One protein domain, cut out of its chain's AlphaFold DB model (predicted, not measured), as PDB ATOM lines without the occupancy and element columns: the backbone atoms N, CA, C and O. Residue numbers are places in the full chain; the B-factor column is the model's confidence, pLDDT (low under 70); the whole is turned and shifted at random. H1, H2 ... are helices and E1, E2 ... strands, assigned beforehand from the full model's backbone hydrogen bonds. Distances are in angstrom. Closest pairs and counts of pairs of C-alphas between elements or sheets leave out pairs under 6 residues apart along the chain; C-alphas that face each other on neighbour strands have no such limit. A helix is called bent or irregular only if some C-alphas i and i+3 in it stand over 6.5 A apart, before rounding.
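Overview. This is residues 16 to 32 and 57 to 216 of the 216 residues of an uncharacterized protein of Clostridium perfringens (UniProt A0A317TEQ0). A five-stranded sheet is the middle of three layers, with helices on both faces: H4 crosses one face, and H5, with part of the long H2 alongside, covers the other. H5 also covers one face of a small three-stranded sheet, two layers, while residues 57 to 68 of H2 stick out as an arm and H1 packs on H4 with residues 29 to 32. The printed part has 177 residues, of mixed class, with five named helices and eight named strands in the order H1 H2 H3 E1 H4 E2 E3 E4 E5 E6 E7 E8 H5. The sheets, E1 E2 E3 E4 E5 and E6 E7 E8, are antiparallel; E2 to E5 and E6 to E8 are meanders, each strand the antiparallel neighbour of the one before. The whole is compact, radius of gyration of the C-alphas 16.5 A, spanning 59 by 30 by 29 A.

Arrangement. Start at H1, residues 16 to 32; its residues 29 to 32 touch H4, residues 106 to 118, closest at C-alphas 29 and 116, 6.4 A. H2, residues 57 to 89, is on the larger sheet, only just at its level with a height of 3.6 A; C-alphas 84 and 101 are its closest pair with E1, residues 99 to 101, at 6.8 A. H3, residues 93 to 96, is passed over. H4 is on the sheet at a height of 9.1 A, across the strands. Look for N 100 and O 131, 2.8 A, between E1 and E2, residues 128 to 133. The hairpins with E3, residues 143 to 147, E4, residues 150 to 154, and E5, residues 161 to 164, show N 129 and O 146, N 145 and O 152, and N 151 and O 163, each 2.8 A. In E6, residues 171 to 174, E7, residues 177 to 180, and E8, residues 183 to 186, find N 172 and O 179, 2.8 A, and N 178 and O 185, 2.9 A. H5, residues 192 to 214, lies over E3 on the opposite face from H4, and over E6, along the strands of both sheets. Its closest C-alphas with E6 are 199 and 173, 6.9 A. H2 and H5 only just touch, with 3 pairs of C-alphas within 8 A, closest 83 and 205, 7.4 A. Every O i to N i+4 pair is within hydrogen-bond range in H2 and H4, 12 of 13 in H1 and 17 of 19 in H5; H3 is too short for one.

Along the chain. Find C-alpha 16 at (-8.767, 16.156, 29.946), where H1 begins, 24.6 A long. H2 runs 48.4 A from C-alpha 57 at (-29.320, 10.488, 13.557), H4 18.5 A, and H5 33.0 A to C-alpha 214 at (-30.603, 25.965, 39.737). H5 is irregular: C-alphas 193 and 196 are 7.3 A apart.

Size, cuts and confidence. The C-alphas farthest apart, 57 and 193, are 60.7 A apart. Residues 33 to 56 are not printed; C-alphas 32 and 57 are 34.4 A apart across the cut. Of the links printed whole, none is long. Mean pLDDT of the printed part is 86.6; residues 16 to 32, 57 to 59, 61 to 66 and 214 to 216 are under 70.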
ATOM      1  N   ILE A  16      -8.817  17.589  30.278       59.88
ATOM      2  CA  ILE A  16      -8.767  16.156  29.946       59.88
ATOM      3  C   ILE A  16      -8.440  15.334  31.194       59.88
ATOM      4  O   ILE A  16      -9.111  14.342  31.463       59.88
ATOM      5  N   GLU A  17      -7.456  15.759  31.991       60.16
ATOM      6  CA  GLU A  17      -7.124  15.094  33.256       60.16
ATOM      7  C   GLU A  17      -8.312  15.111  34.227       60.16
ATOM      8  O   GLU A  17      -8.566  14.111  34.897       60.16
ATOM      9  N   TYR A  18      -9.076  16.209  34.260       62.84
ATOM     10  CA  TYR A  18     -10.289  16.291  35.073       62.84
ATOM     11  C   TYR A  18     -11.407  15.386  34.547       62.84
ATOM     12  O   TYR A  18     -12.034  14.699  35.342       62.84
ATOM     13  N   ILE A  19     -11.632  15.314  33.229       64.38
ATOM     14  CA  ILE A  19     -12.613  14.392  32.631       64.38
ATOM     15  C   ILE A  19     -12.256  12.939  32.959       64.38
ATOM     16  O   ILE A  19     -13.117  12.180  33.391       64.38
ATOM     17  N   LEU A  20     -10.987  12.551  32.803       64.44
ATOM     18  CA  LEU A  20     -10.526  11.200  33.137       64.44
ATOM     19  C   LEU A  20     -10.706  10.895  34.625       64.44
ATOM     20  O   LEU A  20     -11.128   9.793  34.977       64.44
ATOM     21  N   PHE A  21     -10.436  11.873  35.491       67.12
ATOM     22  CA  PHE A  21     -10.755  11.758  36.904       67.12
ATOM     23  C   PHE A  21     -12.252  11.614  37.129       67.12
ATOM     24  O   PHE A  21     -12.619  10.655  37.783       67.12
ATOM     25  N   ARG A  22     -13.114  12.468  36.561       66.19
ATOM     26  CA  ARG A  22     -14.576  12.372  36.706       66.19
ATOM     27  C   ARG A  22     -15.079  10.999  36.282       66.19
ATOM     28  O   ARG A  22     -15.753  10.364  37.073       66.19
ATOM     29  N   ILE A  23     -14.645  10.480  35.134       66.44
ATOM     30  CA  ILE A  23     -15.014   9.134  34.666       66.44
ATOM     31  C   ILE A  23     -14.549   8.054  35.656       66.44
ATOM     32  O   ILE A  23     -15.336   7.202  36.061       66.44
ATOM     33  N   LYS A  24     -13.277   8.076  36.083       64.44
ATOM     34  CA  LYS A  24     -12.747   7.097  37.052       64.44
ATOM     35  C   LYS A  24     -13.461   7.209  38.403       64.44
ATOM     36  O   LYS A  24     -13.732   6.200  39.043       64.44
ATOM     37  N   TYR A  25     -13.758   8.429  38.824       63.62
ATOM     38  CA  TYR A  25     -14.338   8.782  40.109       63.62
ATOM     39  C   TYR A  25     -15.822   8.424  40.184       63.62
ATOM     40  O   TYR A  25     -16.236   7.772  41.138       63.62
ATOM     41  N   ASP A  26     -16.589   8.762  39.150       63.84
ATOM     42  CA  ASP A  26     -17.990   8.380  38.997       63.84
ATOM     43  C   ASP A  26     -18.111   6.859  38.925       63.84
ATOM     44  O   ASP A  26     -18.951   6.295  39.612       63.84
ATOM     45  N   ASN A  27     -17.217   6.161  38.214       58.97
ATOM     46  CA  ASN A  27     -17.207   4.695  38.205       58.97
ATOM     47  C   ASN A  27     -16.942   4.100  39.597       58.97
ATOM     48  O   ASN A  27     -17.601   3.141  39.983       58.97
ATOM     49  N   VAL A  28     -16.015   4.667  40.375       58.88
ATOM     50  CA  VAL A  28     -15.739   4.201  41.744       58.88
ATOM     51  C   VAL A  28     -16.921   4.483  42.671       58.88
ATOM     52  O   VAL A  28     -17.298   3.606  43.440       58.88
ATOM     53  N   ILE A  29     -17.523   5.674  42.613       56.38
ATOM     54  CA  ILE A  29     -18.685   6.011  43.446       56.38
ATOM     55  C   ILE A  29     -19.910   5.175  43.052       56.38
ATOM     56  O   ILE A  29     -20.582   4.647  43.936       56.38
ATOM     57  N   ASN A  30     -20.166   4.998  41.754       53.66
ATOM     58  CA  ASN A  30     -21.322   4.261  41.247       53.66
ATOM     59  C   ASN A  30     -21.204   2.745  41.466       53.66
ATOM     60  O   ASN A  30     -22.207   2.120  41.798       53.66
ATOM     61  N   GLN A  31     -20.003   2.154  41.405       52.94
ATOM     62  CA  GLN A  31     -19.803   0.737  41.760       52.94
ATOM     63  C   GLN A  31     -20.219   0.430  43.207       52.94
ATOM     64  O   GLN A  31     -20.759  -0.634  43.479       52.94
ATOM     65  N   PHE A  32     -20.055   1.378  44.136       49.22
ATOM     66  CA  PHE A  32     -20.537   1.226  45.518       49.22
ATOM     67  C   PHE A  32     -22.037   1.526  45.703       49.22
ATOM     68  O   PHE A  32     -22.515   1.497  46.845       49.22
ATOM     69  N   GLU A  57     -28.506  10.101  12.402       62.00
ATOM     70  CA  GLU A  57     -29.320  10.488  13.557       62.00
ATOM     71  C   GLU A  57     -28.687  10.013  14.869       62.00
ATOM     72  O   GLU A  57     -28.618  10.780  15.830       62.00
ATOM     73  N   VAL A  58     -28.151   8.789  14.886       63.59
ATOM     74  CA  VAL A  58     -27.373   8.274  16.023       63.59
ATOM     75  C   VAL A  58     -26.098   9.082  16.220       63.59
ATOM     76  O   VAL A  58     -25.850   9.545  17.329       63.59
ATOM     77  N   GLU A  59     -25.335   9.350  15.158       63.81
ATOM     78  CA  GLU A  59     -24.141  10.201  15.237       63.81
ATOM     79  C   GLU A  59     -24.453  11.600  15.782       63.81
ATOM     80  O   GLU A  59     -23.690  12.141  16.582       63.81
ATOM     81  N   ASN A  60     -25.575  12.201  15.377       71.38
ATOM     82  CA  ASN A  60     -25.988  13.508  15.882       71.38
ATOM     83  C   ASN A  60     -26.379  13.457  17.364       71.38
ATOM     84  O   ASN A  60     -26.005  14.357  18.117       71.38
ATOM     85  N   LYS A  61     -27.091  12.406  17.796       63.25
ATOM     86  CA  LYS A  61     -27.445  12.181  19.207       63.25
ATOM     87  C   LYS A  61     -26.192  12.015  20.071       63.25
ATOM     88  O   LYS A  61     -26.082  12.690  21.092       63.25
ATOM     89  N   VAL A  62     -25.223  11.216  19.619       65.69
ATOM     90  CA  VAL A  62     -23.934  11.016  20.306       65.69
ATOM     91  C   VAL A  62     -23.159  12.332  20.408       65.69
ATOM     92  O   VAL A  62     -22.805  12.751  21.507       65.69
ATOM     93  N   LYS A  63     -22.990  13.067  19.299       65.94
ATOM     94  CA  LYS A  63     -22.301  14.374  19.302       65.94
ATOM     95  C   LYS A  63     -22.971  15.394  20.223       65.94
ATOM     96  O   LYS A  63     -22.298  16.251  20.797       65.94
ATOM     97  N   GLN A  64     -24.296  15.352  20.346       68.12
ATOM     98  CA  GLN A  64     -25.021  16.237  21.252       68.12
ATOM     99  C   GLN A  64     -24.801  15.852  22.719       68.12
ATOM    100  O   GLN A  64     -24.582  16.735  23.547       68.12
ATOM    101  N   GLN A  65     -24.815  14.557  23.039       65.94
ATOM    102  CA  GLN A  65     -24.499  14.054  24.379       65.94
ATOM    103  C   GLN A  65     -23.070  14.430  24.796       65.94
ATOM    104  O   GLN A  65     -22.880  14.966  25.886       65.94
ATOM    105  N   GLU A  66     -22.087  14.264  23.908       68.44
ATOM    106  CA  GLU A  66     -20.696  14.676  24.150       68.44
ATOM    107  C   GLU A  66     -20.584  16.175  24.452       68.44
ATOM    108  O   GLU A  66     -19.934  16.578  25.418       68.44
ATOM    109  N   LYS A  67     -21.250  17.024  23.657       71.88
ATOM    110  CA  LYS A  67     -21.264  18.479  23.881       71.88
ATOM    111  C   LYS A  67     -21.878  18.853  25.227       71.88
ATOM    112  O   LYS A  67     -21.363  19.755  25.891       71.88
ATOM    113  N   ASN A  68     -22.963  18.188  25.618       72.75
ATOM    114  CA  ASN A  68     -23.615  18.421  26.903       72.75
ATOM    115  C   ASN A  68     -22.680  18.040  28.057       72.75
ATOM    116  O   ASN A  68     -22.439  18.870  28.931       72.75
ATOM    117  N   MET A  69     -22.060  16.860  27.986       72.19
ATOM    118  CA  MET A  69     -21.097  16.388  28.983       72.19
ATOM    119  C   MET A  69     -19.905  17.345  29.120       72.19
ATOM    120  O   MET A  69     -19.559  17.753  30.224       72.19
ATOM    121  N   ILE A  70     -19.308  17.792  28.007       73.12
ATOM    122  CA  ILE A  70     -18.196  18.761  28.036       73.12
ATOM    123  C   ILE A  70     -18.620  20.071  28.713       73.12
ATOM    124  O   ILE A  70     -17.854  20.645  29.490       73.12
ATOM    125  N   ARG A  71     -19.831  20.559  28.428       79.50
ATOM    126  CA  ARG A  71     -20.363  21.780  29.043       79.50
ATOM    127  C   ARG A  71     -20.589  21.604  30.545       79.50
ATOM    128  O   ARG A  71     -20.261  22.510  31.305       79.50
ATOM    129  N   GLU A  72     -21.144  20.474  30.968       78.81
ATOM    130  CA  GLU A  72     -21.365  20.154  32.380       78.81
ATOM    131  C   GLU A  72     -20.052  20.119  33.153       78.81
ATOM    132  O   GLU A  72     -19.900  20.875  34.112       78.81
ATOM    133  N   VAL A  73     -19.080  19.353  32.657       78.00
ATOM    134  CA  VAL A  73     -17.732  19.254  33.225       78.00
ATOM    135  C   VAL A  73     -17.077  20.634  33.303       78.00
ATOM    136  O   VAL A  73     -16.526  21.001  34.338       78.00
ATOM    137  N   LYS A  74     -17.160  21.445  32.240       79.19
ATOM    138  CA  LYS A  74     -16.602  22.804  32.249       79.19
ATOM    139  C   LYS A  74     -17.214  23.653  33.368       79.19
ATOM    140  O   LYS A  74     -16.475  24.271  34.131       79.19
ATOM    141  N   ASN A  75     -18.538  23.641  33.503       83.31
ATOM    142  CA  ASN A  75     -19.227  24.386  34.557       83.31
ATOM    143  C   ASN A  75     -18.830  23.894  35.961       83.31
ATOM    144  O   ASN A  75     -18.640  24.706  36.862       83.31
ATOM    145  N   GLU A  76     -18.683  22.578  36.155       84.94
ATOM    146  CA  GLU A  76     -18.209  22.002  37.419       84.94
ATOM    147  C   GLU A  76     -16.790  22.475  37.755       84.94
ATOM    148  O   GLU A  76     -16.552  22.926  38.874       84.94
ATOM    149  N   THR A  77     -15.861  22.446  36.791       82.12
ATOM    150  CA  THR A  77     -14.479  22.912  37.013       82.12
ATOM    151  C   THR A  77     -14.397  24.398  37.346       82.12
ATOM    152  O   THR A  77     -13.605  24.801  38.202       82.12
ATOM    153  N   GLU A  78     -15.223  25.223  36.700       86.94
ATOM    154  CA  GLU A  78     -15.279  26.661  36.953       86.94
ATOM    155  C   GLU A  78     -15.808  26.944  38.361       86.94
ATOM    156  O   GLU A  78     -15.205  27.723  39.105       86.94
ATOM    157  N   LEU A  79     -16.864  26.235  38.769       90.25
ATOM    158  CA  LEU A  79     -17.403  26.325  40.118       90.25
ATOM    159  C   LEU A  79     -16.390  25.860  41.169       90.25
ATOM    160  O   LEU A  79     -16.137  26.594  42.116       90.25
ATOM    161  N   LEU A  80     -15.748  24.701  40.998       90.31
ATOM    162  CA  LEU A  80     -14.709  24.224  41.922       90.31
ATOM    163  C   LEU A  80     -13.578  25.247  42.075       90.31
ATOM    164  O   LEU A  80     -13.164  25.558  43.191       90.31
ATOM    165  N   THR A  81     -13.134  25.839  40.964       88.25
ATOM    166  CA  THR A  81     -12.126  26.909  40.980       88.25
ATOM    167  C   THR A  81     -12.604  28.121  41.781       88.25
ATOM    168  O   THR A  81     -11.831  28.713  42.538       88.25
ATOM    169  N   HIS A  82     -13.872  28.507  41.627       90.81
ATOM    170  CA  HIS A  82     -14.463  29.599  42.392       90.81
ATOM    171  C   HIS A  82     -14.533  29.269  43.890       90.81
ATOM    172  O   HIS A  82     -14.125  30.100  44.698       90.81
ATOM    173  N   LEU A  83     -14.946  28.053  44.264       92.56
ATOM    174  CA  LEU A  83     -15.017  27.608  45.660       92.56
ATOM    175  C   LEU A  83     -13.641  27.609  46.339       92.56
ATOM    176  O   LEU A  83     -13.512  28.118  47.451       92.56
ATOM    177  N   VAL A  84     -12.595  27.121  45.662       91.12
ATOM    178  CA  VAL A  84     -11.217  27.154  46.188       91.12
ATOM    179  C   VAL A  84     -10.761  28.593  46.438       91.12
ATOM    180  O   VAL A  84     -10.227  28.901  47.506       91.12
ATOM    181  N   LYS A  85     -10.999  29.506  45.486       90.31
ATOM    182  CA  LYS A  85     -10.654  30.932  45.641       90.31
ATOM    183  C   LYS A  85     -11.422  31.577  46.791       90.31
ATOM    184  O   LYS A  85     -10.824  32.278  47.605       90.31
ATOM    185  N   PHE A  86     -12.724  31.315  46.858       91.44
ATOM    186  CA  PHE A  86     -13.610  31.798  47.906       91.44
ATOM    187  C   PHE A  86     -13.112  31.377  49.296       91.44
ATOM    188  O   PHE A  86     -12.893  32.229  50.154       91.44
ATOM    189  N   LEU A  87     -12.833  30.087  49.498       90.19
ATOM    190  CA  LEU A  87     -12.329  29.565  50.771       90.19
ATOM    191  C   LEU A  87     -10.928  30.069  51.115       90.19
ATOM    192  O   LEU A  87     -10.646  30.368  52.276       90.19
ATOM    193  N   SER A  88     -10.057  30.209  50.116       88.19
ATOM    194  CA  SER A  88      -8.707  30.746  50.310       88.19
ATOM    195  C   SER A  88      -8.733  32.175  50.856       88.19
ATOM    196  O   SER A  88      -7.896  32.521  51.692       88.19
ATOM    197  N   ALA A  89      -9.718  32.975  50.431       89.38
ATOM    198  CA  ALA A  89      -9.923  34.349  50.882       89.38
ATOM    199  C   ALA A  89     -10.508  34.457  52.304       89.38
ATOM    200  O   ALA A  89     -10.377  35.506  52.935       89.38
ATOM    201  N   LYS A  90     -11.127  33.396  52.837       87.00
ATOM    202  CA  LYS A  90     -11.626  33.371  54.220       87.00
ATOM    203  C   LYS A  90     -10.473  33.113  55.194       87.00
ATOM    204  O   LYS A  90      -9.569  32.316  54.928       87.00
ATOM    205  N   ASN A  91     -10.505  33.758  56.357       80.75
ATOM    206  CA  ASN A  91      -9.500  33.582  57.409       80.75
ATOM    207  C   ASN A  91     -10.036  32.711  58.557       80.75
ATOM    208  O   ASN A  91     -10.150  33.180  59.682       80.75
ATOM    209  N   ILE A  92     -10.406  31.463  58.248       84.06
ATOM    210  CA  ILE A  92     -10.932  30.492  59.222       84.06
ATOM    211  C   ILE A  92      -9.969  29.316  59.265       84.06
ATOM    212  O   ILE A  92      -9.914  28.513  58.327       84.06
ATOM    213  N   ARG A  93      -9.146  29.249  60.309       83.00
ATOM    214  CA  ARG A  93      -8.037  28.290  60.341       83.00
ATOM    215  C   ARG A  93      -8.556  26.866  60.456       83.00
ATOM    216  O   ARG A  93      -8.065  25.982  59.753       83.00
ATOM    217  N   ASP A  94      -9.541  26.644  61.317       87.25
ATOM    218  CA  ASP A  94     -10.027  25.297  61.587       87.25
ATOM    219  C   ASP A  94     -10.788  24.738  60.386       87.25
ATOM    220  O   ASP A  94     -10.622  23.571  60.028       87.25
ATOM    221  N   LEU A  95     -11.536  25.601  59.689       88.06
ATOM    222  CA  LEU A  95     -12.246  25.223  58.475       88.06
ATOM    223  C   LEU A  95     -11.290  24.780  57.366       88.06
ATOM    224  O   LEU A  95     -11.535  23.751  56.747       88.06
ATOM    225  N   LYS A  96     -10.176  25.492  57.149       84.81
ATOM    226  CA  LYS A  96      -9.187  25.137  56.110       84.81
ATOM    227  C   LYS A  96      -8.592  23.739  56.288       84.81
ATOM    228  O   LYS A  96      -8.209  23.110  55.310       84.81
ATOM    229  N   ASN A  97      -8.534  23.235  57.519       88.81
ATOM    230  CA  ASN A  97      -7.992  21.906  57.815       88.81
ATOM    231  C   ASN A  97      -9.047  20.789  57.753       88.81
ATOM    232  O   ASN A  97      -8.713  19.607  57.884       88.81
ATOM    233  N   ARG A  98     -10.325  21.153  57.621       95.19
ATOM    234  CA  ARG A  98     -11.458  20.233  57.775       95.19
ATOM    235  C   ARG A  98     -12.392  20.226  56.575       95.19
ATOM    236  O   ARG A  98     -13.049  19.215  56.372       95.19
ATOM    237  N   LEU A  99     -12.435  21.297  55.788       96.31
ATOM    238  CA  LEU A  99     -13.223  21.406  54.570       96.31
ATOM    239  C   LEU A  99     -12.341  21.166  53.346       96.31
ATOM    240  O   LEU A  99     -11.342  21.846  53.140       96.31
ATOM    241  N   TYR A 100     -12.747  20.203  52.534       95.38
ATOM    242  CA  TYR A 100     -12.023  19.709  51.375       95.38
ATOM    243  C   TYR A 100     -12.852  19.943  50.121       95.38
ATOM    244  O   TYR A 100     -14.001  19.498  50.064       95.38
ATOM    245  N   ILE A 101     -12.278  20.598  49.111       94.81
ATOM    246  CA  ILE A 101     -12.938  20.771  47.815       94.81
ATOM    247  C   ILE A 101     -12.594  19.602  46.891       94.81
ATOM    248  O   ILE A 101     -11.441  19.179  46.784       94.81
ATOM    249  N   ASN A 102     -13.606  19.055  46.217       90.38
ATOM    250  CA  ASN A 102     -13.416  17.947  45.287       90.38
ATOM    251  C   ASN A 102     -12.448  18.349  44.167       90.38
ATOM    252  O   ASN A 102     -12.596  19.396  43.542       90.38
ATOM    253  N   GLY A 103     -11.437  17.524  43.917       85.31
ATOM    254  CA  GLY A 103     -10.432  17.787  42.900       85.31
ATOM    255  C   GLY A 103      -9.355  18.809  43.273       85.31
ATOM    256  O   GLY A 103      -8.450  19.028  42.472       85.31
ATOM    257  N   GLU A 104      -9.403  19.411  44.463       87.12
ATOM    258  CA  GLU A 104      -8.392  20.378  44.918       87.12
ATOM    259  C   GLU A 104      -7.051  19.708  45.242       87.12
ATOM    260  O   GLU A 104      -5.982  20.260  44.985       87.12
ATOM    261  N   SER A 105      -7.092  18.508  45.826       86.38
ATOM    262  CA  SER A 105      -5.899  17.741  46.180       86.38
ATOM    263  C   SER A 105      -6.179  16.241  46.252       86.38
ATOM    264  O   SER A 105      -7.317  15.800  46.424       86.38
ATOM    265  N   ALA A 106      -5.114  15.436  46.206       84.62
ATOM    266  CA  ALA A 106      -5.195  13.991  46.426       84.62
ATOM    267  C   ALA A 106      -5.844  13.632  47.775       84.62
ATOM    268  O   ALA A 106      -6.684  12.734  47.851       84.62
ATOM    269  N   ASN A 107      -5.499  14.367  48.840       89.88
ATOM    270  CA  ASN A 107      -6.091  14.154  50.158       89.88
ATOM    271  C   ASN A 107      -7.594  14.469  50.149       89.88
ATOM    272  O   ASN A 107      -8.369  13.656  50.644       89.88
ATOM    273  N   ALA A 108      -8.017  15.579  49.532       91.19
ATOM    274  CA  ALA A 108      -9.436  15.915  49.394       91.19
ATOM    275  C   ALA A 108     -10.220  14.796  48.690       91.19
ATOM    276  O   ALA A 108     -11.218  14.301  49.216       91.19
ATOM    277  N   ASN A 109      -9.703  14.304  47.561       87.88
ATOM    278  CA  ASN A 109     -10.318  13.204  46.815       87.88
ATOM    279  C   ASN A 109     -10.423  11.926  47.658       87.88
ATOM    280  O   ASN A 109     -11.472  11.279  47.672       87.88
ATOM    281  N   LYS A 110      -9.368  11.588  48.415       89.81
ATOM    282  CA  LYS A 110      -9.356  10.438  49.331       89.81
ATOM    283  C   LYS A 110     -10.427  10.560  50.418       89.81
ATOM    284  O   LYS A 110     -11.107   9.573  50.699       89.81
ATOM    285  N   LYS A 111     -10.610  11.745  51.016       94.25
ATOM    286  CA  LYS A 111     -11.661  11.978  52.024       94.25
ATOM    287  C   LYS A 111     -13.052  11.750  51.445       94.25
ATOM    288  O   LYS A 111     -13.846  11.044  52.058       94.25
ATOM    289  N   ILE A 112     -13.329  12.284  50.257       94.19
ATOM    290  CA  ILE A 112     -14.646  12.131  49.628       94.19
ATOM    291  C   ILE A 112     -14.895  10.666  49.235       94.19
ATOM    292  O   ILE A 112     -15.974  10.151  49.500       94.19
ATOM    293  N   VAL A 113     -13.891   9.930  48.736       91.00
ATOM    294  CA  VAL A 113     -14.029   8.474  48.504       91.00
ATOM    295  C   VAL A 113     -14.365   7.730  49.800       91.00
ATOM    296  O   VAL A 113     -15.219   6.841  49.805       91.00
ATOM    297  N   ASN A 114     -13.716   8.081  50.912       94.00
ATOM    298  CA  ASN A 114     -14.019   7.481  52.210       94.00
ATOM    299  C   ASN A 114     -15.441   7.808  52.679       94.00
ATOM    300  O   ASN A 114     -16.112   6.928  53.227       94.00
ATOM    301  N   ALA A 115     -15.921   9.027  52.436       95.75
ATOM    302  CA  ALA A 115     -17.311   9.392  52.665       95.75
ATOM    303  C   ALA A 115     -18.256   8.549  51.807       95.75
ATOM    304  O   ALA A 115     -19.181   7.959  52.354       95.75
ATOM    305  N   SER A 116     -18.004   8.386  50.504       92.62
ATOM    306  CA  SER A 116     -18.871   7.600  49.607       92.62
ATOM    307  C   SER A 116     -18.951   6.120  49.986       92.62
ATOM    308  O   SER A 116     -19.997   5.477  49.864       92.62
ATOM    309  N   LYS A 117     -17.856   5.570  50.519       90.38
ATOM    310  CA  LYS A 117     -17.819   4.210  51.075       90.38
ATOM    311  C   LYS A 117     -18.578   4.073  52.396       90.38
ATOM    312  O   LYS A 117     -18.884   2.953  52.785       90.38
ATOM    313  N   SER A 118     -18.843   5.171  53.101       93.44
ATOM    314  CA  SER A 118     -19.350   5.140  54.474       93.44
ATOM    315  C   SER A 118     -20.761   5.708  54.625       93.44
ATOM    316  O   SER A 118     -21.616   5.017  55.171       93.44
ATOM    317  N   TYR A 119     -21.021   6.926  54.151       94.31
ATOM    318  CA  TYR A 119     -22.304   7.613  54.324       94.31
ATOM    319  C   TYR A 119     -22.805   8.355  53.078       94.31
ATOM    320  O   TYR A 119     -24.015   8.471  52.895       94.31
ATOM    321  N   LEU A 120     -21.911   8.842  52.213       94.31
ATOM    322  CA  LEU A 120     -22.226   9.723  51.086       94.31
ATOM    323  C   LEU A 120     -22.709   8.931  49.861       94.31
ATOM    324  O   LEU A 120     -21.982   8.716  48.893       94.31
ATOM    325  N   LYS A 121     -23.956   8.469  49.919       89.81
ATOM    326  CA  LYS A 121     -24.622   7.763  48.818       89.81
ATOM    327  C   LYS A 121     -25.381   8.763  47.949       89.81
ATOM    328  O   LYS A 121     -26.549   9.041  48.203       89.81
ATOM    329  N   ILE A 122     -24.674   9.341  46.979       88.25
ATOM    330  CA  ILE A 122     -25.233  10.347  46.068       88.25
ATOM    331  C   ILE A 122     -26.113   9.711  44.989       88.25
ATOM    332  O   ILE A 122     -25.898   8.565  44.590       88.25
ATOM    333  N   GLU A 123     -27.092  10.470  44.508       86.19
ATOM    334  CA  GLU A 123     -27.981  10.044  43.425       86.19
ATOM    335  C   GLU A 123     -27.306  10.167  42.049       86.19
ATOM    336  O   GLU A 123     -26.337  10.905  41.870       86.19
ATOM    337  N   SER A 124     -27.851   9.485  41.037       79.00
ATOM    338  CA  SER A 124     -27.362   9.636  39.663       79.00
ATOM    339  C   SER A 124     -27.448  11.098  39.193       79.00
ATOM    340  O   SER A 124     -28.428  11.812  39.447       79.00
ATOM    341  N   GLY A 125     -26.383  11.564  38.535       80.50
ATOM    342  CA  GLY A 125     -26.236  12.958  38.112       80.50
ATOM    343  C   GLY A 125     -26.018  13.950  39.263       80.50
ATOM    344  O   GLY A 125     -26.160  15.160  39.066       80.50
ATOM    345  N   GLU A 126     -25.723  13.477  40.476       87.25
ATOM    346  CA  GLU A 126     -25.186  14.335  41.525       87.25
ATOM    347  C   GLU A 126     -23.670  14.443  41.454       87.25
ATOM    348  O   GLU A 126     -22.962  13.504  41.096       87.25
ATOM    349  N   PHE A 127     -23.176  15.609  41.851       89.06
ATOM    350  CA  PHE A 127     -21.757  15.882  41.953       89.06
ATOM    351  C   PHE A 127     -21.427  16.482  43.312       89.06
ATOM    352  O   PHE A 127     -22.102  17.403  43.769       89.06
ATOM    353  N   VAL A 128     -20.383  15.959  43.955       93.69
ATOM    354  CA  VAL A 128     -19.903  16.434  45.258       93.69
ATOM    355  C   VAL A 128     -18.934  17.591  45.042       93.69
ATOM    356  O   VAL A 128     -17.921  17.420  44.366       93.69
ATOM    357  N   TYR A 129     -19.205  18.742  45.653       95.19
ATOM    358  CA  TYR A 129     -18.329  19.914  45.595       95.19
ATOM    359  C   TYR A 129     -17.389  20.007  46.789       95.19
ATOM    360  O   TYR A 129     -16.215  20.328  46.618       95.19
ATOM    361  N   ALA A 130     -17.895  19.728  47.990       96.81
ATOM    362  CA  ALA A 130     -17.139  19.909  49.220       96.81
ATOM    363  C   ALA A 130     -17.474  18.841  50.262       96.81
ATOM    364  O   ALA A 130     -18.596  18.337  50.298       96.81
ATOM    365  N   LEU A 131     -16.513  18.554  51.139       98.25
ATOM    366  CA  LEU A 131     -16.675  17.692  52.307       98.25
ATOM    367  C   LEU A 131     -16.047  18.339  53.535       98.25
ATOM    368  O   LEU A 131     -14.873  18.697  53.510       98.25
ATOM    369  N   TYR A 132     -16.806  18.433  54.621       98.25
ATOM    370  CA  TYR A 132     -16.299  18.712  55.956       98.25
ATOM    371  C   TYR A 132     -16.057  17.400  56.711       98.25
ATOM    372  O   TYR A 132     -16.963  16.579  56.844       98.25
ATOM    373  N   ASP A 133     -14.841  17.210  57.217       98.19
ATOM    374  CA  ASP A 133     -14.415  16.024  57.959       98.19
ATOM    375  C   ASP A 133     -14.522  16.249  59.474       98.19
ATOM    376  O   ASP A 133     -13.662  16.894  60.082       98.19
ATOM    377  N   ASN A 134     -15.544  15.655  60.096       97.56
ATOM    378  CA  ASN A 134     -15.739  15.682  61.547       97.56
ATOM    379  C   ASN A 134     -15.150  14.450  62.260       97.56
ATOM    380  O   ASN A 134     -15.501  14.151  63.400       97.56
ATOM    381  N   THR A 135     -14.269  13.687  61.615       96.62
ATOM    382  CA  THR A 135     -13.653  12.529  62.271       96.62
ATOM    383  C   THR A 135     -12.442  12.931  63.106       96.62
ATOM    384  O   THR A 135     -11.614  13.759  62.711       96.62
ATOM    385  N   ILE A 136     -12.291  12.275  64.261       92.56
ATOM    386  CA  ILE A 136     -11.170  12.501  65.188       92.56
ATOM    387  C   ILE A 136      -9.824  12.254  64.495       92.56
ATOM    388  O   ILE A 136      -8.908  13.061  64.620       92.56
ATOM    389  N   PHE A 137      -9.733  11.184  63.702       92.12
ATOM    390  CA  PHE A 137      -8.510  10.794  62.993       92.12
ATOM    391  C   PHE A 137      -8.427  11.306  61.548       92.12
ATOM    392  O   PHE A 137      -7.570  10.856  60.791       92.12
ATOM    393  N   GLY A 138      -9.323  12.209  61.134       94.69
ATOM    394  CA  GLY A 138      -9.302  12.786  59.791       94.69
ATOM    395  C   GLY A 138      -9.436  11.735  58.681       94.69
ATOM    396  O   GLY A 138      -8.662  11.721  57.730       94.69
ATOM    397  N   SER A 139     -10.349  10.779  58.817       94.94
ATOM    398  CA  SER A 139     -10.639   9.773  57.794       94.94
ATOM    399  C   SER A 139     -11.655  10.231  56.741       94.94
ATOM    400  O   SER A 139     -11.722   9.608  55.683       94.94
ATOM    401  N   GLY A 140     -12.436  11.286  56.996       95.94
ATOM    402  CA  GLY A 140     -13.528  11.741  56.125       95.94
ATOM    403  C   GLY A 140     -14.793  10.887  56.198       95.94
ATOM    404  O   GLY A 140     -15.691  11.049  55.379       95.94
ATOM    405  N   LYS A 141     -14.863   9.943  57.141       96.56
ATOM    406  CA  LYS A 141     -15.999   9.022  57.263       96.56
ATOM    407  C   LYS A 141     -17.201   9.632  57.985       96.56
ATOM    408  O   LYS A 141     -18.283   9.100  57.812       96.56
ATOM    409  N   ASP A 142     -17.044  10.719  58.731       96.88
ATOM    410  CA  ASP A 142     -18.123  11.440  59.418       96.88
ATOM    411  C   ASP A 142     -17.995  12.941  59.123       96.88
ATOM    412  O   ASP A 142     -16.909  13.423  58.782       96.88
ATOM    413  N   GLY A 143     -19.093  13.680  59.269       97.81
ATOM    414  CA  GLY A 143     -19.209  15.090  58.897       97.81
ATOM    415  C   GLY A 143     -20.296  15.295  57.847       97.81
ATOM    416  O   GLY A 143     -21.285  14.562  57.839       97.81
ATOM    417  N   PHE A 144     -20.133  16.288  56.971       98.50
ATOM    418  CA  PHE A 144     -21.119  16.594  55.932       98.50
ATOM    419  C   PHE A 144     -20.475  16.853  54.574       98.50
ATOM    420  O   PHE A 144     -19.321  17.258  54.481       98.50
ATOM    421  N   SER A 145     -21.239  16.644  53.509       98.31
ATOM    422  CA  SER A 145     -20.840  16.892  52.128       98.31
ATOM    423  C   SER A 145     -21.892  17.723  51.407       98.31
ATOM    424  O   SER A 145     -23.091  17.497  51.570       98.31
ATOM    425  N   LEU A 146     -21.426  18.671  50.597       97.81
ATOM    426  CA  LEU A 146     -22.248  19.549  49.771       97.81
ATOM    427  C   LEU A 146     -22.211  19.038  48.329       97.81
ATOM    428  O   LEU A 146     -21.138  18.998  47.717       97.81
ATOM    429  N   THR A 147     -23.361  18.645  47.785       95.75
ATOM    430  CA  THR A 147     -23.496  18.269  46.369       95.75
ATOM    431  C   THR A 147     -24.134  19.394  45.570       95.75
ATOM    432  O   THR A 147     -24.409  20.461  46.104       95.75
ATOM    433  N   ASN A 148     -24.389  19.191  44.287       93.25
ATOM    434  CA  ASN A 148     -25.195  20.097  43.473       93.25
ATOM    435  C   ASN A 148     -26.686  20.139  43.884       93.25
ATOM    436  O   ASN A 148     -27.367  21.110  43.563       93.25
ATOM    437  N   LYS A 149     -27.205  19.147  44.625       93.44
ATOM    438  CA  LYS A 149     -28.642  19.057  44.973       93.44
ATOM    439  C   LYS A 149     -28.939  19.018  46.476       93.44
ATOM    440  O   LYS A 149     -29.980  19.513  46.911       93.44
ATOM    441  N   ASN A 150     -28.058  18.393  47.252       96.12
ATOM    442  CA  ASN A 150     -28.321  17.987  48.625       96.12
ATOM    443  C   ASN A 150     -27.105  18.245  49.525       96.12
ATOM    444  O   ASN A 150     -25.955  18.243  49.081       96.12
ATOM    445  N   ILE A 151     -27.374  18.368  50.822       97.75
ATOM    446  CA  ILE A 151     -26.395  18.153  51.884       97.75
ATOM    447  C   ILE A 151     -26.574  16.726  52.384       97.75
ATOM    448  O   ILE A 151     -27.676  16.336  52.762       97.75
ATOM    449  N   TYR A 152     -25.496  15.956  52.421       98.31
ATOM    450  CA  TYR A 152     -25.476  14.663  53.100       98.31
ATOM    451  C   TYR A 152     -24.637  14.797  54.353       98.31
ATOM    452  O   TYR A 152     -23.551  15.366  54.286       98.31
ATOM    453  N   TYR A 153     -25.079  14.247  55.476       98.38
ATOM    454  CA  TYR A 153     -24.250  14.212  56.672       98.38
ATOM    455  C   TYR A 153     -24.410  12.910  57.444       98.38
ATOM    456  O   TYR A 153     -25.394  12.184  57.289       98.38
ATOM    457  N   ARG A 154     -23.410  12.631  58.278       97.94
ATOM    458  CA  ARG A 154     -23.429  11.567  59.273       97.94
ATOM    459  C   ARG A 154     -22.627  12.004  60.494       97.94
ATOM    460  O   ARG A 154     -21.429  12.274  60.376       97.94
ATOM    461  N   ASN A 155     -23.276  12.038  61.657       96.94
ATOM    462  CA  ASN A 155     -22.573  12.148  62.935       96.94
ATOM    463  C   ASN A 155     -21.995  10.786  63.333       96.94
ATOM    464  O   ASN A 155     -22.391   9.743  62.812       96.94
ATOM    465  N   CYS A 156     -21.041  10.783  64.259       93.62
ATOM    466  CA  CYS A 156     -20.326   9.566  64.623       93.62
ATOM    467  C   CYS A 156     -21.295   8.470  65.107       93.62
ATOM    468  O   CYS A 156     -22.079   8.697  66.023       93.62
ATOM    469  N   PHE A 157     -21.220   7.284  64.494       88.69
ATOM    470  CA  PHE A 157     -22.092   6.129  64.766       88.69
ATOM    471  C   PHE A 157     -23.593   6.325  64.477       88.69
ATOM    472  O   PHE A 157     -24.400   5.486  64.877       88.69
ATOM    473  N   GLU A 158     -23.977   7.375  63.753       94.88
ATOM    474  CA  GLU A 158     -25.362   7.598  63.328       94.88
ATOM    475  C   GLU A 158     -25.607   7.161  61.877       94.88
ATOM    476  O   GLU A 158     -24.688   6.819  61.127       94.88
ATOM    477  N   ASN A 159     -26.876   7.170  61.467       94.94
ATOM    478  CA  ASN A 159     -27.264   6.934  60.079       94.94
ATOM    479  C   ASN A 159     -27.025   8.180  59.215       94.94
ATOM    480  O   ASN A 159     -27.051   9.310  59.703       94.94
ATOM    481  N   THR A 160     -26.850   7.973  57.908       96.50
ATOM    482  CA  THR A 160     -26.820   9.070  56.936       96.50
ATOM    483  C   THR A 160     -28.146   9.821  56.924       96.50
ATOM    484  O   THR A 160     -29.216   9.212  56.866       96.50
ATOM    485  N   VAL A 161     -28.069  11.146  56.849       97.62
ATOM    486  CA  VAL A 161     -29.205  12.023  56.569       97.62
ATOM    487  C   VAL A 161     -28.930  12.829  55.300       97.62
ATOM    488  O   VAL A 161     -27.803  13.258  55.053       97.62
ATOM    489  N   LYS A 162     -29.976  13.025  54.490       97.31
ATOM    490  CA  LYS A 162     -29.975  13.830  53.264       97.31
ATOM    491  C   LYS A 162     -30.914  15.022  53.441       97.31
ATOM    492  O   LYS A 162     -32.072  14.828  53.804       97.31
ATOM    493  N   ILE A 163     -30.428  16.226  53.155       97.19
ATOM    494  CA  ILE A 163     -31.182  17.481  53.228       97.19
ATOM    495  C   ILE A 163     -31.149  18.152  51.847       97.19
ATOM    496  O   ILE A 163     -30.106  18.682  51.454       97.19
ATOM    497  N   PRO A 164     -32.258  18.145  51.092       95.62
ATOM    498  CA  PRO A 164     -32.347  18.876  49.833       95.62
ATOM    499  C   PRO A 164     -32.225  20.381  50.036       95.62
ATOM    500  O   PRO A 164     -32.860  20.943  50.921       95.62
ATOM    501  N   TYR A 165     -31.488  21.072  49.163       94.69
ATOM    502  CA  TYR A 165     -31.320  22.530  49.267       94.69
ATOM    503  C   TYR A 165     -32.620  23.334  49.186       94.69
ATOM    504  O   TYR A 165     -32.658  24.486  49.626       94.69
ATOM    505  N   LYS A 166     -33.651  22.752  48.568       92.75
ATOM    506  CA  LYS A 166     -34.999  23.323  48.470       92.75
ATOM    507  C   LYS A 166     -35.762  23.299  49.800       92.75
ATOM    508  O   LYS A 166     -36.692  24.075  49.950       92.75
ATOM    509  N   ASP A 167     -35.353  22.437  50.727       94.88
ATOM    510  CA  ASP A 167     -35.997  22.245  52.027       94.88
ATOM    511  C   ASP A 167     -35.239  22.996  53.143       94.88
ATOM    512  O   ASP A 167     -35.545  22.822  54.318       94.88
ATOM    513  N   ILE A 168     -34.221  23.793  52.786       95.56
ATOM    514  CA  ILE A 168     -33.431  24.598  53.724       95.56
ATOM    515  C   ILE A 168     -33.951  26.034  53.711       95.56
ATOM    516  O   ILE A 168     -33.770  26.761  52.731       95.56
ATOM    517  N   GLU A 169     -34.521  26.442  54.836       94.81
ATOM    518  CA  GLU A 169     -34.951  27.800  55.156       94.81
ATOM    519  C   GLU A 169     -34.009  28.451  56.176       94.81
ATOM    520  O   GLU A 169     -33.764  29.657  56.122       94.81
ATOM    521  N   THR A 170     -33.448  27.662  57.096       95.12
ATOM    522  CA  THR A 170     -32.651  28.147  58.221       95.12
ATOM    523  C   THR A 170     -31.381  27.329  58.445       95.12
ATOM    524  O   THR A 170     -31.369  26.097  58.426       95.12
ATOM    525  N   ILE A 171     -30.286  28.049  58.703       97.38
ATOM    526  CA  ILE A 171     -29.003  27.487  59.129       97.38
ATOM    527  C   ILE A 171     -28.529  28.275  60.349       97.38
ATOM    528  O   ILE A 171     -28.298  29.480  60.279       97.38
ATOM    529  N   ASN A 172     -28.382  27.587  61.474       96.94
ATOM    530  CA  ASN A 172     -28.019  28.155  62.766       96.94
ATOM    531  C   ASN A 172     -26.843  27.399  63.389       96.94
ATOM    532  O   ASN A 172     -26.371  26.395  62.861       96.94
ATOM    533  N   ILE A 173     -26.374  27.890  64.531       96.44
ATOM    534  CA  ILE A 173     -25.351  27.229  65.342       96.44
ATOM    535  C   ILE A 173     -25.853  27.057  66.770       96.44
ATOM    536  O   ILE A 173     -26.482  27.957  67.324       96.44
ATOM    537  N   ASP A 174     -25.552  25.905  67.360       93.50
ATOM    538  CA  ASP A 174     -25.707  25.649  68.791       93.50
ATOM    539  C   ASP A 174     -24.477  24.887  69.286       93.50
ATOM    540  O   ASP A 174     -24.252  23.734  68.909       93.50
ATOM    541  N   LYS A 175     -23.670  25.542  70.130       90.94
ATOM    542  CA  LYS A 175     -22.380  25.027  70.615       90.94
ATOM    543  C   LYS A 175     -21.503  24.579  69.439       90.94
ATOM    544  O   LYS A 175     -21.173  25.395  68.590       90.94
ATOM    545  N   ASN A 176     -21.192  23.287  69.362       93.62
ATOM    546  CA  ASN A 176     -20.321  22.699  68.347       93.62
ATOM    547  C   ASN A 176     -21.121  22.059  67.208       93.62
ATOM    548  O   ASN A 176     -20.666  21.088  66.604       93.62
ATOM    549  N   CYS A 177     -22.340  22.536  66.957       96.69
ATOM    550  CA  CYS A 177     -23.217  21.944  65.962       96.69
ATOM    551  C   CYS A 177     -23.749  22.996  64.996       96.69
ATOM    552  O   CYS A 177     -24.194  24.072  65.401       96.69
ATOM    553  N   LEU A 178     -23.740  22.636  63.717       97.56
ATOM    554  CA  LEU A 178     -24.487  23.320  62.677       97.56
ATOM    555  C   LEU A 178     -25.910  22.758  62.683       97.56
ATOM    556  O   LEU A 178     -26.107  21.546  62.576       97.56
ATOM    557  N   ILE A 179     -26.896  23.631  62.837       97.81
ATOM    558  CA  ILE A 179     -28.308  23.263  62.847       97.81
ATOM    559  C   ILE A 179     -28.907  23.660  61.505       97.81
ATOM    560  O   ILE A 179     -28.960  24.846  61.190       97.81
ATOM    561  N   ILE A 180     -29.347  22.677  60.724       96.94
ATOM    562  CA  ILE A 180     -30.043  22.897  59.452       96.94
ATOM    563  C   ILE A 180     -31.460  22.364  59.612       96.94
ATOM    564  O   ILE A 180     -31.668  21.150  59.726       96.94
ATOM    565  N   GLU A 181     -32.435  23.266  59.658       93.81
ATOM    566  CA  GLU A 181     -33.792  22.963  60.118       93.81
ATOM    567  C   GLU A 181     -33.792  22.324  61.519       93.81
ATOM    568  O   GLU A 181     -33.399  22.937  62.509       93.81
ATOM    569  N   ARG A 182     -34.208  21.058  61.611       92.75
ATOM    570  CA  ARG A 182     -34.198  20.246  62.838       92.75
ATOM    571  C   ARG A 182     -32.982  19.325  62.950       92.75
ATOM    572  O   ARG A 182     -32.877  18.569  63.913       92.75
ATOM    573  N   ASN A 183     -32.111  19.324  61.945       96.50
ATOM    574  CA  ASN A 183     -30.987  18.403  61.855       96.50
ATOM    575  C   ASN A 183     -29.768  19.006  62.545       96.50
ATOM    576  O   ASN A 183     -29.358  20.123  62.230       96.50
ATOM    577  N   LYS A 184     -29.185  18.248  63.472       97.56
ATOM    578  CA  LYS A 184     -27.998  18.638  64.226       97.56
ATOM    579  C   LYS A 184     -26.775  17.943  63.640       97.56
ATOM    580  O   LYS A 184     -26.691  16.720  63.684       97.56
ATOM    581  N   ILE A 185     -25.859  18.727  63.084       97.94
ATOM    582  CA  ILE A 185     -24.639  18.243  62.437       97.94
ATOM    583  C   ILE A 185     -23.452  18.626  63.311       97.94
ATOM    584  O   ILE A 185     -23.214  19.811  63.553       97.94
ATOM    585  N   ASP A 186     -22.700  17.637  63.776       97.62
ATOM    586  CA  ASP A 186     -21.541  17.871  64.628       97.62
ATOM    587  C   ASP A 186     -20.376  18.480  63.833       97.62
ATOM    588  O   ASP A 186     -19.975  17.980  62.779       97.62
ATOM    589  N   VAL A 187     -19.801  19.549  64.382       96.81
ATOM    590  CA  VAL A 187     -18.641  20.279  63.851       96.81
ATOM    591  C   VAL A 187     -17.621  20.513  64.968       96.81
ATOM    592  O   VAL A 187     -17.178  21.624  65.247       96.81
ATOM    593  N   ASN A 188     -17.241  19.418  65.628       95.44
ATOM    594  CA  ASN A 188     -16.493  19.382  66.891       95.44
ATOM    595  C   ASN A 188     -15.109  20.042  66.841       95.44
ATOM    596  O   ASN A 188     -14.508  20.278  67.886       95.44
ATOM    597  N   PHE A 189     -14.589  20.299  65.642       94.75
ATOM    598  CA  PHE A 189     -13.250  20.844  65.433       94.75
ATOM    599  C   PHE A 189     -13.238  22.318  65.044       94.75
ATOM    600  O   PHE A 189     -12.164  22.823  64.735       94.75
ATOM    601  N   ILE A 190     -14.391  22.987  65.026       94.56
ATOM    602  CA  ILE A 190     -14.455  24.438  64.859       94.56
ATOM    603  C   ILE A 190     -14.415  25.086  66.242       94.56
ATOM    604  O   ILE A 190     -15.237  24.779  67.105       94.56
ATOM    605  N   ASN A 191     -13.453  25.983  66.462       91.88
ATOM    606  CA  ASN A 191     -13.393  26.768  67.688       91.88
ATOM    607  C   ASN A 191     -14.656  27.627  67.860       91.88
ATOM    608  O   ASN A 191     -15.148  28.222  66.903       91.88
ATOM    609  N   ASN A 192     -15.139  27.756  69.101       90.00
ATOM    610  CA  ASN A 192     -16.355  28.522  69.419       90.00
ATOM    611  C   ASN A 192     -16.316  29.965  68.891       90.00
ATOM    612  O   ASN A 192     -17.324  30.459  68.389       90.00
ATOM    613  N   ASP A 193     -15.150  30.611  68.941       90.88
ATOM    614  CA  ASP A 193     -14.965  31.982  68.451       90.88
ATOM    615  C   ASP A 193     -15.049  32.080  66.913       90.88
ATOM    616  O   ASP A 193     -15.351  33.141  66.371       90.88
ATOM    617  N   GLU A 194     -14.823  30.971  66.197       91.88
ATOM    618  CA  GLU A 194     -14.946  30.882  64.738       91.88
ATOM    619  C   GLU A 194     -16.341  30.404  64.287       91.88
ATOM    620  O   GLU A 194     -16.661  30.527  63.107       91.88
ATOM    621  N   MET A 195     -17.203  29.900  65.186       93.19
ATOM    622  CA  MET A 195     -18.476  29.249  64.820       93.19
ATOM    623  C   MET A 195     -19.429  30.143  64.016       93.19
ATOM    624  O   MET A 195     -20.075  29.666  63.083       93.19
ATOM    625  N   GLY A 196     -19.514  31.436  64.346       93.75
ATOM    626  CA  GLY A 196     -20.340  32.384  63.589       93.75
ATOM    627  C   GLY A 196     -19.839  32.552  62.154       93.75
ATOM    628  O   GLY A 196     -20.598  32.398  61.202       93.75
ATOM    629  N   LEU A 197     -18.532  32.770  61.999       93.56
ATOM    630  CA  LEU A 197     -17.893  32.923  60.695       93.56
ATOM    631  C   LEU A 197     -17.914  31.615  59.882       93.56
ATOM    632  O   LEU A 197     -18.075  31.642  58.660       93.56
ATOM    633  N   PHE A 198     -17.788  30.470  60.553       95.19
ATOM    634  CA  PHE A 198     -17.981  29.149  59.968       95.19
ATOM    635  C   PHE A 198     -19.388  29.010  59.385       95.19
ATOM    636  O   PHE A 198     -19.511  28.722  58.196       95.19
ATOM    637  N   ARG A 199     -20.435  29.273  60.179       96.06
ATOM    638  CA  ARG A 199     -21.834  29.229  59.728       96.06
ATOM    639  C   ARG A 199     -22.043  30.090  58.489       96.06
ATOM    640  O   ARG A 199     -22.565  29.592  57.497       96.06
ATOM    641  N   ASP A 200     -21.611  31.345  58.542       95.94
ATOM    642  CA  ASP A 200     -21.803  32.298  57.446       95.94
ATOM    643  C   ASP A 200     -21.083  31.822  56.178       95.94
ATOM    644  O   ASP A 200     -21.640  31.851  55.086       95.94
ATOM    645  N   THR A 201     -19.891  31.244  56.333       95.94
ATOM    646  CA  THR A 201     -19.154  30.644  55.215       95.94
ATOM    647  C   THR A 201     -19.875  29.432  54.627       95.94
ATOM    648  O   THR A 201     -19.900  29.284  53.408       95.94
ATOM    649  N   ILE A 202     -20.480  28.568  55.451       96.81
ATOM    650  CA  ILE A 202     -21.271  27.433  54.955       96.81
ATOM    651  C   ILE A 202     -22.532  27.910  54.225       96.81
ATOM    652  O   ILE A 202     -22.845  27.367  53.166       96.81
ATOM    653  N   ILE A 203     -23.215  28.939  54.736       96.94
ATOM    654  CA  ILE A 203     -24.363  29.564  54.059       96.94
ATOM    655  C   ILE A 203     -23.937  30.081  52.679       96.94
ATOM    656  O   ILE A 203     -24.522  29.685  51.673       96.94
ATOM    657  N   GLU A 204     -22.870  30.880  52.615       96.19
ATOM    658  CA  GLU A 204     -22.354  31.434  51.359       96.19
ATOM    659  C   GLU A 204     -21.945  30.328  50.361       96.19
ATOM    660  O   GLU A 204     -22.257  30.418  49.173       96.19
ATOM    661  N   LEU A 205     -21.301  29.243  50.816       95.19
ATOM    662  CA  LEU A 205     -20.976  28.092  49.958       95.19
ATOM    663  C   LEU A 205     -22.229  27.445  49.365       95.19
ATOM    664  O   LEU A 205     -22.263  27.147  48.170       95.19
ATOM    665  N   ILE A 206     -23.250  27.216  50.195       95.19
ATOM    666  CA  ILE A 206     -24.518  26.628  49.761       95.19
ATOM    667  C   ILE A 206     -25.183  27.537  48.726       95.19
ATOM    668  O   ILE A 206     -25.646  27.048  47.698       95.19
ATOM    669  N   GLU A 207     -25.190  28.852  48.938       94.06
ATOM    670  CA  GLU A 207     -25.742  29.817  47.983       94.06
ATOM    671  C   GLU A 207     -24.988  29.821  46.650       94.06
ATOM    672  O   GLU A 207     -25.619  29.770  45.591       94.06
ATOM    673  N   ILE A 208     -23.651  29.810  46.677       93.56
ATOM    674  CA  ILE A 208     -22.819  29.721  45.468       93.56
ATOM    675  C   ILE A 208     -23.161  28.445  44.677       93.56
ATOM    676  O   ILE A 208     -23.361  28.499  43.459       93.56
ATOM    677  N   ILE A 209     -23.287  27.303  45.358       92.62
ATOM    678  CA  ILE A 209     -23.632  26.020  44.729       92.62
ATOM    679  C   ILE A 209     -25.063  26.039  44.165       92.62
ATOM    680  O   ILE A 209     -25.273  25.643  43.012       92.62
ATOM    681  N   LYS A 210     -26.044  26.539  44.933       88.75
ATOM    682  CA  LYS A 210     -27.455  26.653  44.522       88.75
ATOM    683  C   LYS A 210     -27.599  27.523  43.278       88.75
ATOM    684  O   LYS A 210     -28.175  27.075  42.290       88.75
ATOM    685  N   ASN A 211     -27.023  28.722  43.289       85.50
ATOM    686  CA  ASN A 211     -27.128  29.673  42.182       85.50
ATOM    687  C   ASN A 211     -26.466  29.160  40.895       85.50
ATOM    688  O   ASN A 211     -26.884  29.520  39.798       85.50
ATOM    689  N   THR A 212     -25.465  28.290  41.007       78.12
ATOM    690  CA  THR A 212     -24.789  27.705  39.838       78.12
ATOM    691  C   THR A 212     -25.506  26.458  39.302       78.12
ATOM    692  O   THR A 212     -25.346  26.105  38.131       78.12
ATOM    693  N   THR A 213     -26.306  25.786  40.137       70.38
ATOM    694  CA  THR A 213     -27.002  24.543  39.766       70.38
ATOM    695  C   THR A 213     -28.452  24.777  39.342       70.38
ATOM    696  O   THR A 213     -28.905  24.131  38.406       70.38
ATOM    697  N   ILE A 214     -29.174  25.696  39.991       58.28
ATOM    698  CA  ILE A 214     -30.603  25.965  39.737       58.28
ATOM    699  C   ILE A 214     -30.811  26.832  38.484       58.28
ATOM    700  O   ILE A 214     -31.854  26.752  37.848       58.28
ATOM    701  N   ASN A 215     -29.812  27.622  38.082       49.66
ATOM    702  CA  ASN A 215     -29.858  28.426  36.853       49.66
ATOM    703  C   ASN A 215     -29.467  27.629  35.582       49.66
ATOM    704  O   ASN A 215     -29.040  28.225  34.590       49.66
ATOM    705  N   LYS A 216     -29.566  26.294  35.618       49.03
ATOM    706  CA  LYS A 216     -29.398  25.384  34.473       49.03
ATOM    707  C   LYS A 216     -30.746  24.791  34.090       49.03
ATOM    708  O   LYS A 216     -30.970  24.669  32.867       49.03
TER     709      LYS A 216